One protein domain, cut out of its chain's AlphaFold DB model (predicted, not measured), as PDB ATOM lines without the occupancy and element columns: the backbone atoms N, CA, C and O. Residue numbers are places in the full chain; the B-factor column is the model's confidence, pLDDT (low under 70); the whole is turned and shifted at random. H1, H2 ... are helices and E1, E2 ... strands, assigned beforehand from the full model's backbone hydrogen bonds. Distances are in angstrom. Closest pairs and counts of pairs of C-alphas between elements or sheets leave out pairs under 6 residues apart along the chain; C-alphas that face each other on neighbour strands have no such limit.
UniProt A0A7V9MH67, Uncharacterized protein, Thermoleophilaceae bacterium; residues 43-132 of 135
ATOM      1  N   ALA A  43     124.924  41.412  80.605       47.25
ATOM      2  CA  ALA A  43     125.474  42.741  80.833       47.25
ATOM      3  C   ALA A  43     125.443  43.542  79.524       47.25
ATOM      4  O   ALA A  43     126.187  43.263  78.582       47.25
ATOM      5  N   HIS A  44     124.607  44.572  79.475       45.91
ATOM      6  CA  HIS A  44     124.556  45.502  78.362       45.91
ATOM      7  C   HIS A  44     124.772  46.920  78.863       45.91
ATOM      8  O   HIS A  44     123.906  47.526  79.478       45.91
ATOM      9  N   ARG A  45     125.923  47.494  78.520       42.94
ATOM     10  CA  ARG A  45     126.181  48.930  78.666       42.94
ATOM     11  C   ARG A  45     126.120  49.622  77.302       42.94
ATOM     12  O   ARG A  45     127.150  50.046  76.774       42.94
ATOM     13  N   ARG A  46     124.928  49.828  76.726       37.12
ATOM     14  CA  ARG A  46     124.711  51.133  76.056       37.12
ATOM     15  C   ARG A  46     124.748  52.157  77.187       37.12
ATOM     16  O   ARG A  46     124.241  51.829  78.239       37.12
ATOM     17  N   GLY A  47     125.488  53.257  77.045       36.00
ATOM     18  CA  GLY A  47     125.694  54.277  78.093       36.00
ATOM     19  C   GLY A  47     127.151  54.679  78.296       36.00
ATOM     20  O   GLY A  47     127.502  55.847  78.190       36.00
ATOM     21  N   ALA A  48     128.029  53.699  78.468       32.53
ATOM     22  CA  ALA A  48     129.472  53.887  78.411       32.53
ATOM     23  C   ALA A  48     130.013  52.653  77.700       32.53
ATOM     24  O   ALA A  48     130.236  51.606  78.296       32.53
ATOM     25  N   ARG A  49     130.178  52.685  76.375       43.03
ATOM     26  CA  ARG A  49     131.527  52.923  75.854       43.03
ATOM     27  C   ARG A  49     132.556  52.615  76.953       43.03
ATOM     28  O   ARG A  49     132.962  53.511  77.685       43.03
ATOM     29  N   GLN A  50     133.035  51.372  77.012       50.91
ATOM     30  CA  GLN A  50     134.452  51.159  77.292       50.91
ATOM     31  C   GLN A  50     135.210  51.875  76.172       50.91
ATOM     32  O   GLN A  50     135.701  51.298  75.213       50.91
ATOM     33  N   ARG A  51     135.240  53.196  76.271       56.78
ATOM     34  CA  ARG A  51     136.247  54.037  75.679       56.78
ATOM     35  C   ARG A  51     137.024  54.567  76.872       56.78
ATOM     36  O   ARG A  51     136.931  55.752  77.173       56.78
ATOM     37  N   PRO A  52     137.795  53.720  77.577       59.03
ATOM     38  CA  PRO A  52     138.896  54.257  78.359       59.03
ATOM     39  C   PRO A  52     139.692  55.229  77.481       59.03
ATOM     40  O   PRO A  52     139.996  56.312  77.934       59.03
ATOM     41  N   ALA A  53     139.827  54.947  76.177       62.81
ATOM     42  CA  ALA A  53     140.312  55.898  75.181       62.81
ATOM     43  C   ALA A  53     139.632  57.285  75.222       62.81
ATOM     44  O   ALA A  53     140.338  58.278  75.173       62.81
ATOM     45  N   SER A  54     138.303  57.410  75.343       68.00
ATOM     46  CA  SER A  54     137.666  58.738  75.410       68.00
ATOM     47  C   SER A  54     137.863  59.422  76.757       68.00
ATOM     48  O   SER A  54     137.988  60.635  76.781       68.00
ATOM     49  N   HIS A  55     137.907  58.670  77.860       71.19
ATOM     50  CA  HIS A  55     138.187  59.238  79.185       71.19
ATOM     51  C   HIS A  55     139.657  59.648  79.328       71.19
ATOM     52  O   HIS A  55     139.940  60.686  79.908       71.19
ATOM     53  N   VAL A  56     140.574  58.894  78.718       81.19
ATOM     54  CA  VAL A  56     141.996  59.235  78.589       81.19
ATOM     55  C   VAL A  56     142.167  60.481  77.727       81.19
ATOM     56  O   VAL A  56     142.858  61.407  78.131       81.19
ATOM     57  N   LEU A  57     141.485  60.553  76.577       77.19
ATOM     58  CA  LEU A  57     141.502  61.742  75.716       77.19
ATOM     59  C   LEU A  57     140.876  62.973  76.390       77.19
ATOM     60  O   LEU A  57     141.304  64.088  76.126       77.19
ATOM     61  N   ALA A  58     139.886  62.777  77.262       83.75
ATOM     62  CA  ALA A  58     139.285  63.839  78.068       83.75
ATOM     63  C   ALA A  58     140.078  64.161  79.352       83.75
ATOM     64  O   ALA A  58     139.642  65.009  80.125       83.75
ATOM     65  N   GLY A  59     141.199  63.476  79.619       82.44
ATOM     66  CA  GLY A  59     142.011  63.651  80.832       82.44
ATOM     67  C   GLY A  59     141.365  63.149  82.130       82.44
ATOM     68  O   GLY A  59     141.937  63.313  83.201       82.44
ATOM     69  N   ALA A  60     140.193  62.518  82.051       84.38
ATOM     70  CA  ALA A  60     139.425  62.028  83.193       84.38
ATOM     71  C   ALA A  60     139.896  60.658  83.714       84.38
ATOM     72  O   ALA A  60     139.398  60.190  84.733       84.38
ATOM     73  N   LEU A  61     140.808  59.986  83.002       84.94
ATOM     74  CA  LEU A  61     141.345  58.683  83.392       84.94
ATOM     75  C   LEU A  61     142.789  58.527  82.887       84.94
ATOM     76  O   LEU A  61     143.020  58.703  81.689       84.94
ATOM     77  N   PRO A  62     143.764  58.156  83.734       88.44
ATOM     78  CA  PRO A  62     145.115  57.849  83.280       88.44
ATOM     79  C   PRO A  62     145.137  56.659  82.314       88.44
ATOM     80  O   PRO A  62     144.428  55.668  82.497       88.44
ATOM     81  N   ALA A  63     146.003  56.711  81.298       86.62
ATOM     82  CA  ALA A  63     146.121  55.638  80.304       86.62
ATOM     83  C   ALA A  63     146.518  54.279  80.918       86.62
ATOM     84  O   ALA A  63     146.080  53.229  80.444       86.62
ATOM     85  N   SER A  64     147.325  54.295  81.981       84.94
ATOM     86  CA  SER A  64     147.730  53.104  82.736       84.94
ATOM     87  C   SER A  64     146.544  52.448  83.446       84.94
ATOM     88  O   SER A  64     146.329  51.248  83.290       84.94
ATOM     89  N   GLU A  65     145.729  53.228  84.153       83.75
ATOM     90  CA  GLU A  65     144.520  52.745  84.831       83.75
ATOM     91  C   GLU A  65     143.471  52.245  83.840       83.75
ATOM     92  O   GLU A  65     142.894  51.175  84.023       83.75
ATOM     93  N   ALA A  66     143.290  52.962  82.732       81.69
ATOM     94  CA  ALA A  66     142.483  52.526  81.600       81.69
ATOM     95  C   ALA A  66     142.874  51.125  81.106       81.69
ATOM     96  O   ALA A  66     142.006  50.289  80.849       81.69
ATOM     97  N   LYS A  67     144.178  50.862  80.976       81.00
ATOM     98  CA  LYS A  67     144.696  49.563  80.540       81.00
ATOM     99  C   LYS A  67     144.428  48.475  81.583       81.00
ATOM    100  O   LYS A  67     143.956  47.403  81.215       81.00
ATOM    101  N   THR A  68     144.644  48.769  82.865       81.62
ATOM    102  CA  THR A  68     144.330  47.854  83.975       81.62
ATOM    103  C   THR A  68     142.843  47.500  84.013       81.62
ATOM    104  O   THR A  68     142.494  46.325  84.106       81.62
ATOM    105  N   LEU A  69     141.960  48.488  83.860       78.06
ATOM    106  CA  LEU A  69     140.509  48.292  83.813       78.06
ATOM    107  C   LEU A  69     140.073  47.428  82.624       78.06
ATOM    108  O   LEU A  69     139.193  46.584  82.773       78.06
ATOM    109  N   LEU A  70     140.687  47.602  81.449       78.19
ATOM    110  CA  LEU A  70     140.419  46.747  80.287       78.19
ATOM    111  C   LEU A  70     140.833  45.297  80.539       78.19
ATOM    112  O   LEU A  70     140.074  44.382  80.219       78.19
ATOM    113  N   SER A  71     142.014  45.089  81.122       78.38
ATOM    114  CA  SER A  71     142.506  43.754  81.465       78.38
ATOM    115  C   SER A  71     141.629  43.078  82.522       78.38
ATOM    116  O   SER A  71     141.272  41.915  82.353       78.38
ATOM    117  N   ALA A  72     141.212  43.808  83.559       75.00
ATOM    118  CA  ALA A  72     140.290  43.306  84.578       75.00
ATOM    119  C   ALA A  72     138.888  43.030  84.009       75.00
ATOM    120  O   ALA A  72     138.231  42.071  84.392       75.00
ATOM    121  N   GLY A  73     138.429  43.819  83.035       69.75
ATOM    122  CA  GLY A  73     137.138  43.601  82.383       69.75
ATOM    123  C   GLY A  73     137.008  42.222  81.729       69.75
ATOM    124  O   GLY A  73     135.909  41.678  81.681       69.75
ATOM    125  N   ALA A  74     138.113  41.630  81.266       67.75
ATOM    126  CA  ALA A  74     138.099  40.303  80.658       67.75
ATOM    127  C   ALA A  74     137.765  39.182  81.655       67.75
ATOM    128  O   ALA A  74     137.167  38.192  81.243       67.75
ATOM    129  N   THR A  75     138.112  39.340  82.937       68.50
ATOM    130  CA  THR A  75     137.830  38.347  83.988       68.50
ATOM    131  C   THR A  75     136.436  38.502  84.591       68.50
ATOM    132  O   THR A  75     135.938  37.576  85.219       68.50
ATOM    133  N   LEU A  76     135.785  39.650  84.374       65.25
ATOM    134  CA  LEU A  76     134.412  39.918  84.811       65.25
ATOM    135  C   LEU A  76     133.348  39.331  83.865       65.25
ATOM    136  O   LEU A  76     132.157  39.413  84.159       65.25
ATOM    137  N   VAL A  77     133.748  38.780  82.715       69.06
ATOM    138  CA  VAL A  77     132.833  38.148  81.756       69.06
ATOM    139  C   VAL A  77     132.748  36.655  82.054       69.06
ATOM    140  O   VAL A  77     133.654  35.907  81.701       69.06
ATOM    141  N   ASP A  78     131.640  36.239  82.662       64.88
ATOM    142  CA  ASP A  78     131.367  34.836  83.005       64.88
ATOM    143  C   ASP A  78     131.054  33.985  81.759       64.88
ATOM    144  O   ASP A  78     131.644  32.932  81.532       64.88
ATOM    145  N   LEU A  79     130.178  34.482  80.877       64.19
ATOM    146  CA  LEU A  79     129.748  33.763  79.678       64.19
ATOM    147  C   LEU A  79     129.759  34.660  78.442       64.19
ATOM    148  O   LEU A  79     129.258  35.787  78.447       64.19
ATOM    149  N   ARG A  80     130.303  34.125  77.346       68.12
ATOM    150  CA  ARG A  80     130.223  34.726  76.013       68.12
ATOM    151  C   ARG A  80     129.288  33.891  75.157       68.12
ATOM    152  O   ARG A  80     129.530  32.707  74.951       68.12
ATOM    153  N   TYR A  81     128.231  34.518  74.659       67.56
ATOM    154  CA  TYR A  81     127.299  33.869  73.748       67.56
ATOM    155  C   TYR A  81     127.812  33.965  72.316       67.56
ATOM    156  O   TYR A  81     128.239  35.035  71.872       67.56
ATOM    157  N   GLU A  82     127.752  32.851  71.592       68.50
ATOM    158  CA  GLU A  82     128.004  32.862  70.157       68.50
ATOM    159  C   GLU A  82     126.889  33.611  69.424       68.50
ATOM    160  O   GLU A  82     125.697  33.471  69.711       68.50
ATOM    161  N   THR A  83     127.288  34.423  68.450       69.75
ATOM    162  CA  THR A  83     126.357  35.225  67.663       69.75
ATOM    163  C   THR A  83     125.764  34.382  66.533       69.75
ATOM    164  O   THR A  83     126.321  34.311  65.434       69.75
ATOM    165  N   SER A  84     124.613  33.758  66.789       76.81
ATOM    166  CA  SER A  84     123.885  32.988  65.773       76.81
ATOM    167  C   SER A  84     123.308  33.881  64.666       76.81
ATOM    168  O   SER A  84     123.123  35.091  64.826       76.81
ATOM    169  N   GLU A  85     123.018  33.295  63.505       76.38
ATOM    170  CA  GLU A  85     122.389  34.017  62.391       76.38
ATOM    171  C   GLU A  85     120.964  34.476  62.722       76.38
ATOM    172  O   GLU A  85     120.608  35.616  62.433       76.38
ATOM    173  N   ALA A  86     120.191  33.645  63.427       73.44
ATOM    174  CA  ALA A  86     118.862  34.003  63.919       73.44
ATOM    175  C   ALA A  86     118.906  35.217  64.862       73.44
ATOM    176  O   ALA A  86     118.082  36.125  64.749       73.44
ATOM    177  N   LEU A  87     119.909  35.279  65.747       76.62
ATOM    178  CA  LEU A  87     120.119  36.435  66.615       76.62
ATOM    179  C   LEU A  87     120.484  37.687  65.811       76.62
ATOM    180  O   LEU A  87     119.950  38.759  66.082       76.62
ATOM    181  N   ARG A  88     121.364  37.564  64.808       77.50
ATOM    182  CA  ARG A  88     121.713  38.682  63.914       77.50
ATOM    183  C   ARG A  88     120.492  39.209  63.166       77.50
ATOM    184  O   ARG A  88     120.284  40.419  63.154       77.50
ATOM    185  N   GLY A  89     119.675  38.319  62.604       78.62
ATOM    186  CA  GLY A  89     118.440  38.678  61.905       78.62
ATOM    187  C   GLY A  89     117.423  39.352  62.829       78.62
ATOM    188  O   GLY A  89     116.953  40.448  62.538       78.62
ATOM    189  N   GLY A  90     117.145  38.759  63.993       75.88
ATOM    190  CA  GLY A  90     116.211  39.339  64.957       75.88
ATOM    191  C   GLY A  90     116.689  40.675  65.535       75.88
ATOM    192  O   GLY A  90     115.895  41.602  65.689       75.88
ATOM    193  N   ALA A  91     117.988  40.824  65.800       77.06
ATOM    194  CA  ALA A  91     118.565  42.097  66.226       77.06
ATOM    195  C   ALA A  91     118.490  43.166  65.125       77.06
ATOM    196  O   ALA A  91     118.237  44.333  65.424       77.06
ATOM    197  N   TRP A  92     118.675  42.781  63.857       77.50
ATOM    198  CA  TRP A  92     118.562  43.690  62.718       77.50
ATOM    199  C   TRP A  92     117.151  44.260  62.563       77.50
ATOM    200  O   TRP A  92     117.002  45.464  62.349       77.50
ATOM    201  N   GLU A  93     116.116  43.438  62.732       76.88
ATOM    202  CA  GLU A  93     114.716  43.891  62.715       76.88
ATOM    203  C   GLU A  93     114.392  44.853  63.867       76.88
ATOM    204  O   GLU A  93     113.535  45.727  63.755       76.88
ATOM    205  N   LEU A  94     115.107  44.731  64.987       73.44
ATOM    206  CA  LEU A  94     114.892  45.537  66.187       73.44
ATOM    207  C   LEU A  94     115.831  46.752  66.284       73.44
ATOM    208  O   LEU A  94     115.740  47.505  67.257       73.44
ATOM    209  N   ARG A  95     116.704  46.976  65.289       77.75
ATOM    210  CA  ARG A  95     117.810  47.956  65.332       77.75
ATOM    211  C   ARG A  95     117.381  49.393  65.629       77.75
ATOM    212  O   ARG A  95     118.129  50.129  66.268       77.75
ATOM    213  N   ASP A  96     116.177  49.772  65.205       69.00
ATOM    214  CA  ASP A  96     115.656  51.131  65.386       69.00
ATOM    215  C   ASP A  96     115.272  51.416  66.844       69.00
ATOM    216  O   ASP A  96     115.195  52.569  67.261       69.00
ATOM    217  N   ASN A  97     115.058  50.361  67.638       64.94
ATOM    218  CA  ASN A  97     114.620  50.466  69.025       64.94
ATOM    219  C   ASN A  97     115.643  49.904  70.017       64.94
ATOM    220  O   ASN A  97     115.677  50.356  71.158       64.94
ATOM    221  N   LEU A  98     116.462  48.926  69.610       66.06
ATOM    222  CA  LEU A  98     117.232  48.093  70.530       66.06
ATOM    223  C   LEU A  98     118.717  47.942  70.186       66.06
ATOM    224  O   LEU A  98     119.186  48.047  69.052       66.06
ATOM    225  N   SER A  99     119.467  47.697  71.256       70.69
ATOM    226  CA  SER A  99     120.588  46.770  71.358       70.69
ATOM    227  C   SER A  99     120.680  45.620  70.383       70.69
ATOM    228  O   SER A  99     119.733  44.848  70.330       70.69
ATOM    229  N   PHE A 100     121.853  45.361  69.799       69.88
ATOM    230  CA  PHE A 100     122.197  43.969  69.510       69.88
ATOM    231  C   PHE A 100     122.221  43.130  70.807       69.88
ATOM    232  O   PHE A 100     121.640  42.053  70.868       69.88
ATOM    233  N   TYR A 101     122.819  43.652  71.881       70.75
ATOM    234  CA  TYR A 101     122.866  42.996  73.190       70.75
ATOM    235  C   TYR A 101     121.516  43.017  73.924       70.75
ATOM    236  O   TYR A 101     121.224  42.067  74.639       70.75
ATOM    237  N   ASP A 102     120.669  44.034  73.715       70.31
ATOM    238  CA  ASP A 102     119.278  43.995  74.211       70.31
ATOM    239  C   ASP A 102     118.487  42.870  73.526       70.31
ATOM    240  O   ASP A 102     117.728  42.154  74.175       70.31
ATOM    241  N   ALA A 103     118.685  42.676  72.216       71.38
ATOM    242  CA  ALA A 103     118.082  41.564  71.483       71.38
ATOM    243  C   ALA A 103     118.630  40.202  71.944       71.38
ATOM    244  O   ALA A 103     117.864  39.245  72.027       71.38
ATOM    245  N   LEU A 104     119.916  40.117  72.303       74.38
ATOM    246  CA  LEU A 104     120.512  38.922  72.912       74.38
ATOM    247  C   LEU A 104     119.910  38.623  74.291       74.38
ATOM    248  O   LEU A 104     119.492  37.495  74.531       74.38
ATOM    249  N   ALA A 105     119.821  39.622  75.173       74.69
ATOM    250  CA  ALA A 105     119.212  39.467  76.494       74.69
ATOM    251  C   ALA A 105     117.764  38.975  76.386       74.69
ATOM    252  O   ALA A 105     117.377  38.037  77.075       74.69
ATOM    253  N   ARG A 106     116.998  39.541  75.444       73.69
ATOM    254  CA  ARG A 106     115.652  39.067  75.102       73.69
ATOM    255  C   ARG A 106     115.650  37.617  74.617       73.69
ATOM    256  O   ARG A 106     114.839  36.836  75.094       73.69
ATOM    257  N   ALA A 107     116.500  37.262  73.650       74.12
ATOM    258  CA  ALA A 107     116.529  35.911  73.080       74.12
ATOM    259  C   ALA A 107     116.792  34.838  74.149       74.12
ATOM    260  O   ALA A 107     116.302  33.715  74.046       74.12
ATOM    261  N   LEU A 108     117.566  35.206  75.168       74.69
ATOM    262  CA  LEU A 108     117.958  34.338  76.270       74.69
ATOM    263  C   LEU A 108     117.032  34.437  77.493       74.69
ATOM    264  O   LEU A 108     117.267  33.715  78.458       74.69
ATOM    265  N   ASP A 109     116.014  35.303  77.453       72.31
ATOM    266  CA  ASP A 109     115.117  35.608  78.577       72.31
ATOM    267  C   ASP A 109     115.874  35.999  79.866       72.31
ATOM    268  O   ASP A 109     115.573  35.542  80.965       72.31
ATOM    269  N   LEU A 110     116.923  36.819  79.718       74.75
ATOM    270  CA  LEU A 110     117.786  37.257  80.821       74.75
ATOM    271  C   LEU A 110     117.501  38.704  81.230       74.75
ATOM    272  O   LEU A 110     117.210  39.557  80.383       74.75
ATOM    273  N   SER A 111     117.691  39.008  82.519       73.38
ATOM    274  CA  SER A 111     117.733  40.395  82.991       73.38
ATOM    275  C   SER A 111     118.924  41.135  82.379       73.38
ATOM    276  O   SER A 111     120.054  40.640  82.332       73.38
ATOM    277  N   LEU A 112     118.658  42.349  81.914       74.56
ATOM    278  CA  LEU A 112     119.626  43.255  81.329       74.56
ATOM    279  C   LEU A 112     120.237  44.139  82.413       74.56
ATOM    280  O   LEU A 112     119.579  45.045  82.921       74.56
ATOM    281  N   LEU A 113     121.513  43.933  82.721       73.88
ATOM    282  CA  LEU A 113     122.235  44.786  83.662       73.88
ATOM    283  C   LEU A 113     122.901  45.942  82.900       73.88
ATOM    284  O   LEU A 113     123.785  45.705  82.069       73.88
ATOM    285  N   THR A 114     122.494  47.186  83.163       72.25
ATOM    286  CA  THR A 114     122.991  48.383  82.457       72.25
ATOM    287  C   THR A 114     123.352  49.518  83.408       72.25
ATOM    288  O   THR A 114     122.787  49.633  84.484       72.25
ATOM    289  N   ALA A 115     124.282  50.385  83.007       66.38
ATOM    290  CA  ALA A 115     124.559  51.657  83.690       66.38
ATOM    291  C   ALA A 115     123.812  52.843  83.040       66.38
ATOM    292  O   ALA A 115     123.947  53.988  83.464       66.38
ATOM    293  N   ASP A 116     123.042  52.595  81.978       70.75
ATOM    294  CA  ASP A 116     122.314  53.627  81.245       70.75
ATOM    295  C   ASP A 116     120.895  53.777  81.763       70.75
ATOM    296  O   ASP A 116     119.995  52.981  81.485       70.75
ATOM    297  N   ALA A 117     120.700  54.867  82.499       69.94
ATOM    298  CA  ALA A 117     119.414  55.235  83.058       69.94
ATOM    299  C   ALA A 117     118.347  55.500  81.985       69.94
ATOM    300  O   ALA A 117     117.163  55.308  82.251       69.94
ATOM    301  N   LYS A 118     118.723  55.933  80.773       69.31
ATOM    302  CA  LYS A 118     117.765  56.133  79.677       69.31
ATOM    303  C   LYS A 118     117.278  54.789  79.155       69.31
ATOM    304  O   LYS A 118     116.078  54.624  78.931       69.31
ATOM    305  N   LEU A 119     118.185  53.826  79.009       67.56
ATOM    306  CA  LEU A 119     117.825  52.468  78.621       67.56
ATOM    307  C   LEU A 119     116.943  51.812  79.691       67.56
ATOM    308  O   LEU A 119     115.854  51.355  79.366       67.56
ATOM    309  N   ALA A 120     117.331  51.891  80.967       70.50
ATOM    310  CA  ALA A 120     116.544  51.361  82.086       70.50
ATOM    311  C   ALA A 120     115.128  51.952  82.190       70.50
ATOM    312  O   ALA A 120     114.204  51.286  82.643       70.50
ATOM    313  N   ARG A 121     114.929  53.197  81.743       68.25
ATOM    314  CA  ARG A 121     113.623  53.878  81.760       68.25
ATOM    315  C   ARG A 121     112.802  53.681  80.487       68.25
ATOM    316  O   ARG A 121     111.728  54.266  80.375       68.25
ATOM    317  N   THR A 122     113.287  52.917  79.508       67.94
ATOM    318  CA  THR A 122     112.600  52.766  78.220       67.94
ATOM    319  C   THR A 122     111.368  51.859  78.381       67.94
ATOM    320  O   THR A 122     111.535  50.654  78.564       67.94
ATOM    321  N   PRO A 123     110.121  52.371  78.256       54.91
ATOM    322  CA  PRO A 123     108.902  51.645  78.657       54.91
ATOM    323  C   PRO A 123     108.478  50.478  77.746       54.91
ATOM    324  O   PRO A 123     107.313  50.087  77.740       54.91
ATOM    325  N   LYS A 124     109.369  49.963  76.897       62.22
ATOM    326  CA  LYS A 124     109.061  48.935  75.887       62.22
ATOM    327  C   LYS A 124     110.191  47.930  75.696       62.22
ATOM    328  O   LYS A 124     110.246  47.269  74.659       62.22
ATOM    329  N   LEU A 125     111.103  47.835  76.659       64.25
ATOM    330  CA  LEU A 125     112.096  46.773  76.640       64.25
ATOM    331  C   LEU A 125     111.395  45.451  76.982       64.25
ATOM    332  O   LEU A 125     110.726  45.369  78.009       64.25
ATOM    333  N   PRO A 126     111.485  44.433  76.113       65.00
ATOM    334  CA  PRO A 126     110.835  43.141  76.325       65.00
ATOM    335  C   PRO A 126     111.586  42.244  77.329       65.00
ATOM    336  O   PRO A 126     111.288  41.059  77.403       65.00
ATOM    337  N   CYS A 127     112.559  42.780  78.069       66.56
ATOM    338  CA  CYS A 127     113.314  42.093  79.115       66.56
ATOM    339  C   CYS A 127     113.333  42.945  80.393       66.56
ATOM    340  O   CYS A 127     113.188  44.170  80.332       66.56
ATOM    341  N   ALA A 128     113.508  42.299  81.548       70.56
ATOM    342  CA  ALA A 128     113.744  43.008  82.801       70.56
ATOM    343  C   ALA A 128     115.060  43.792  82.702       70.56
ATOM    344  O   ALA A 128     116.049  43.268  82.195       70.56
ATOM    345  N   VAL A 129     115.076  45.044  83.163       72.69
ATOM    346  CA  VAL A 129     116.272  45.894  83.130       72.69
ATOM    347  C   VAL A 129     116.622  46.327  84.539       72.69
ATOM    348  O   VAL A 129     115.801  46.918  85.237       72.69
ATOM    349  N   GLU A 130     117.862  46.073  84.927       77.75
ATOM    350  CA  GLU A 130     118.421  46.453  86.214       77.75
ATOM    351  C   GLU A 130     119.494  47.522  85.998       77.75
ATOM    352  O   GLU A 130     120.452  47.341  85.239       77.75
ATOM    353  N   LEU A 131     119.304  48.673  86.648       73.06
ATOM    354  CA  LEU A 131     120.253  49.777  86.602       73.06
ATOM    355  C   LEU A 131     121.309  49.586  87.690       73.06
ATOM    356  O   LEU A 131     120.986  49.587  88.876       73.06
ATOM    357  N   VAL A 132     122.574  49.499  87.294       72.88
ATOM    358  CA  VAL A 132     123.709  49.520  88.218       72.88
ATOM    359  C   VAL A 132     124.241  50.939  88.282       72.88
ATOM    360  O   VAL A 132     124.692  51.494  87.277       72.88
TER     361      VAL A 132
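What this domain is: This is residues 43 to 132 of the 135 residues of an uncharacterized protein of Thermoleophilaceae bacterium (UniProt A0A7V9MH67). The model has two lobes: one holds a small two-stranded sheet with helices around it, the other is a hairpin of two helices, H1 and H2, and the two are joined by residues 46 to 51 and residues 74 to 84, which lie in no named element. In the first lobe E1 and E2 lie side by side, H4 packs near E1, H3 packs on H4 away from the sheet, and the short H5 sits beside E2. The printed part has 90 residues with five named helices and two named strands, in the order H1, H2, H3, H4, E1, H5, E2; the sheet, in the order E1, E2, is parallel, and the class is mostly helix. It is only just loose, close to compact, with a radius of gyration of the C-alphas of 14.8 A, and the C-alphas span 39 by 27 by 21 A.

How they stand to each other: The strands E1, residues 111 to 114, and E2, residues 129 to 131, are parallel neighbours at 33 degrees. N 114 and O 130 are 2.9 A apart and N 130 and O 112 are 2.8 A apart, both within hydrogen-bond range. With H5, residues 117 to 120, they form a strand-helix-strand unit, two parallel neighbour strands with a helix between them along the chain, and its crossover is right-handed. The closest C-alphas of H5 and E2 are those of Ala 120 and Val 129, 5.6 A apart. H4, residues 100 to 107, comes nearest to E1 at the C-alphas of Ala 105 and Leu 112, 6.2 A apart. H3, residues 85 to 93, and H4 touch, their closest C-alphas being those of Ala 91 and Phe 100 at 5.2 A. They run opposite ways at a steep tilt of 68 degrees, only just short of about perpendicular. H1, residues 52 to 57, and H2, residues 63 to 73, form a helical hairpin: they touch, with the C-alphas of Pro 52 and Ala 66 closest at 5.1 A, and run opposite ways at a shallow tilt of 14 degrees. H1 and H2 are apart from H3, H4, H5, E1 and E2. In H1, H2, H3 and H4 every O i to N i+4 pair is within hydrogen-bond range; H5 is too short for such a pair, and its one O i to N i+3 pair is not within range.

Where its parts are: E1 runs 9.6 A from C-alpha 111 at (117.733, 40.395, 82.991), and E2 runs 6.6 A to C-alpha 131 at (120.253, 49.777, 86.602). H4 is 10.5 A long, H3 12.5 A and H2, the longest helix, 15.2 A. H1 is 8.4 A long and begins with C-alpha 52 at (138.896, 54.257, 78.359); H5 is 4.9 A long.

The domain as a whole: The two C-alphas farthest apart are those of Gly 59 and Ala 86, at 41.2 A. The printed part, residues 43 to 132, has no cut. The link from H2 to H3, 11 residues, is long; the link from H1 to H2 is tight. The mean pLDDT of the printed part is 70.0, and 38 residues are under 70, among them residues 43 to 54, 73 to 83 and 121 to 127.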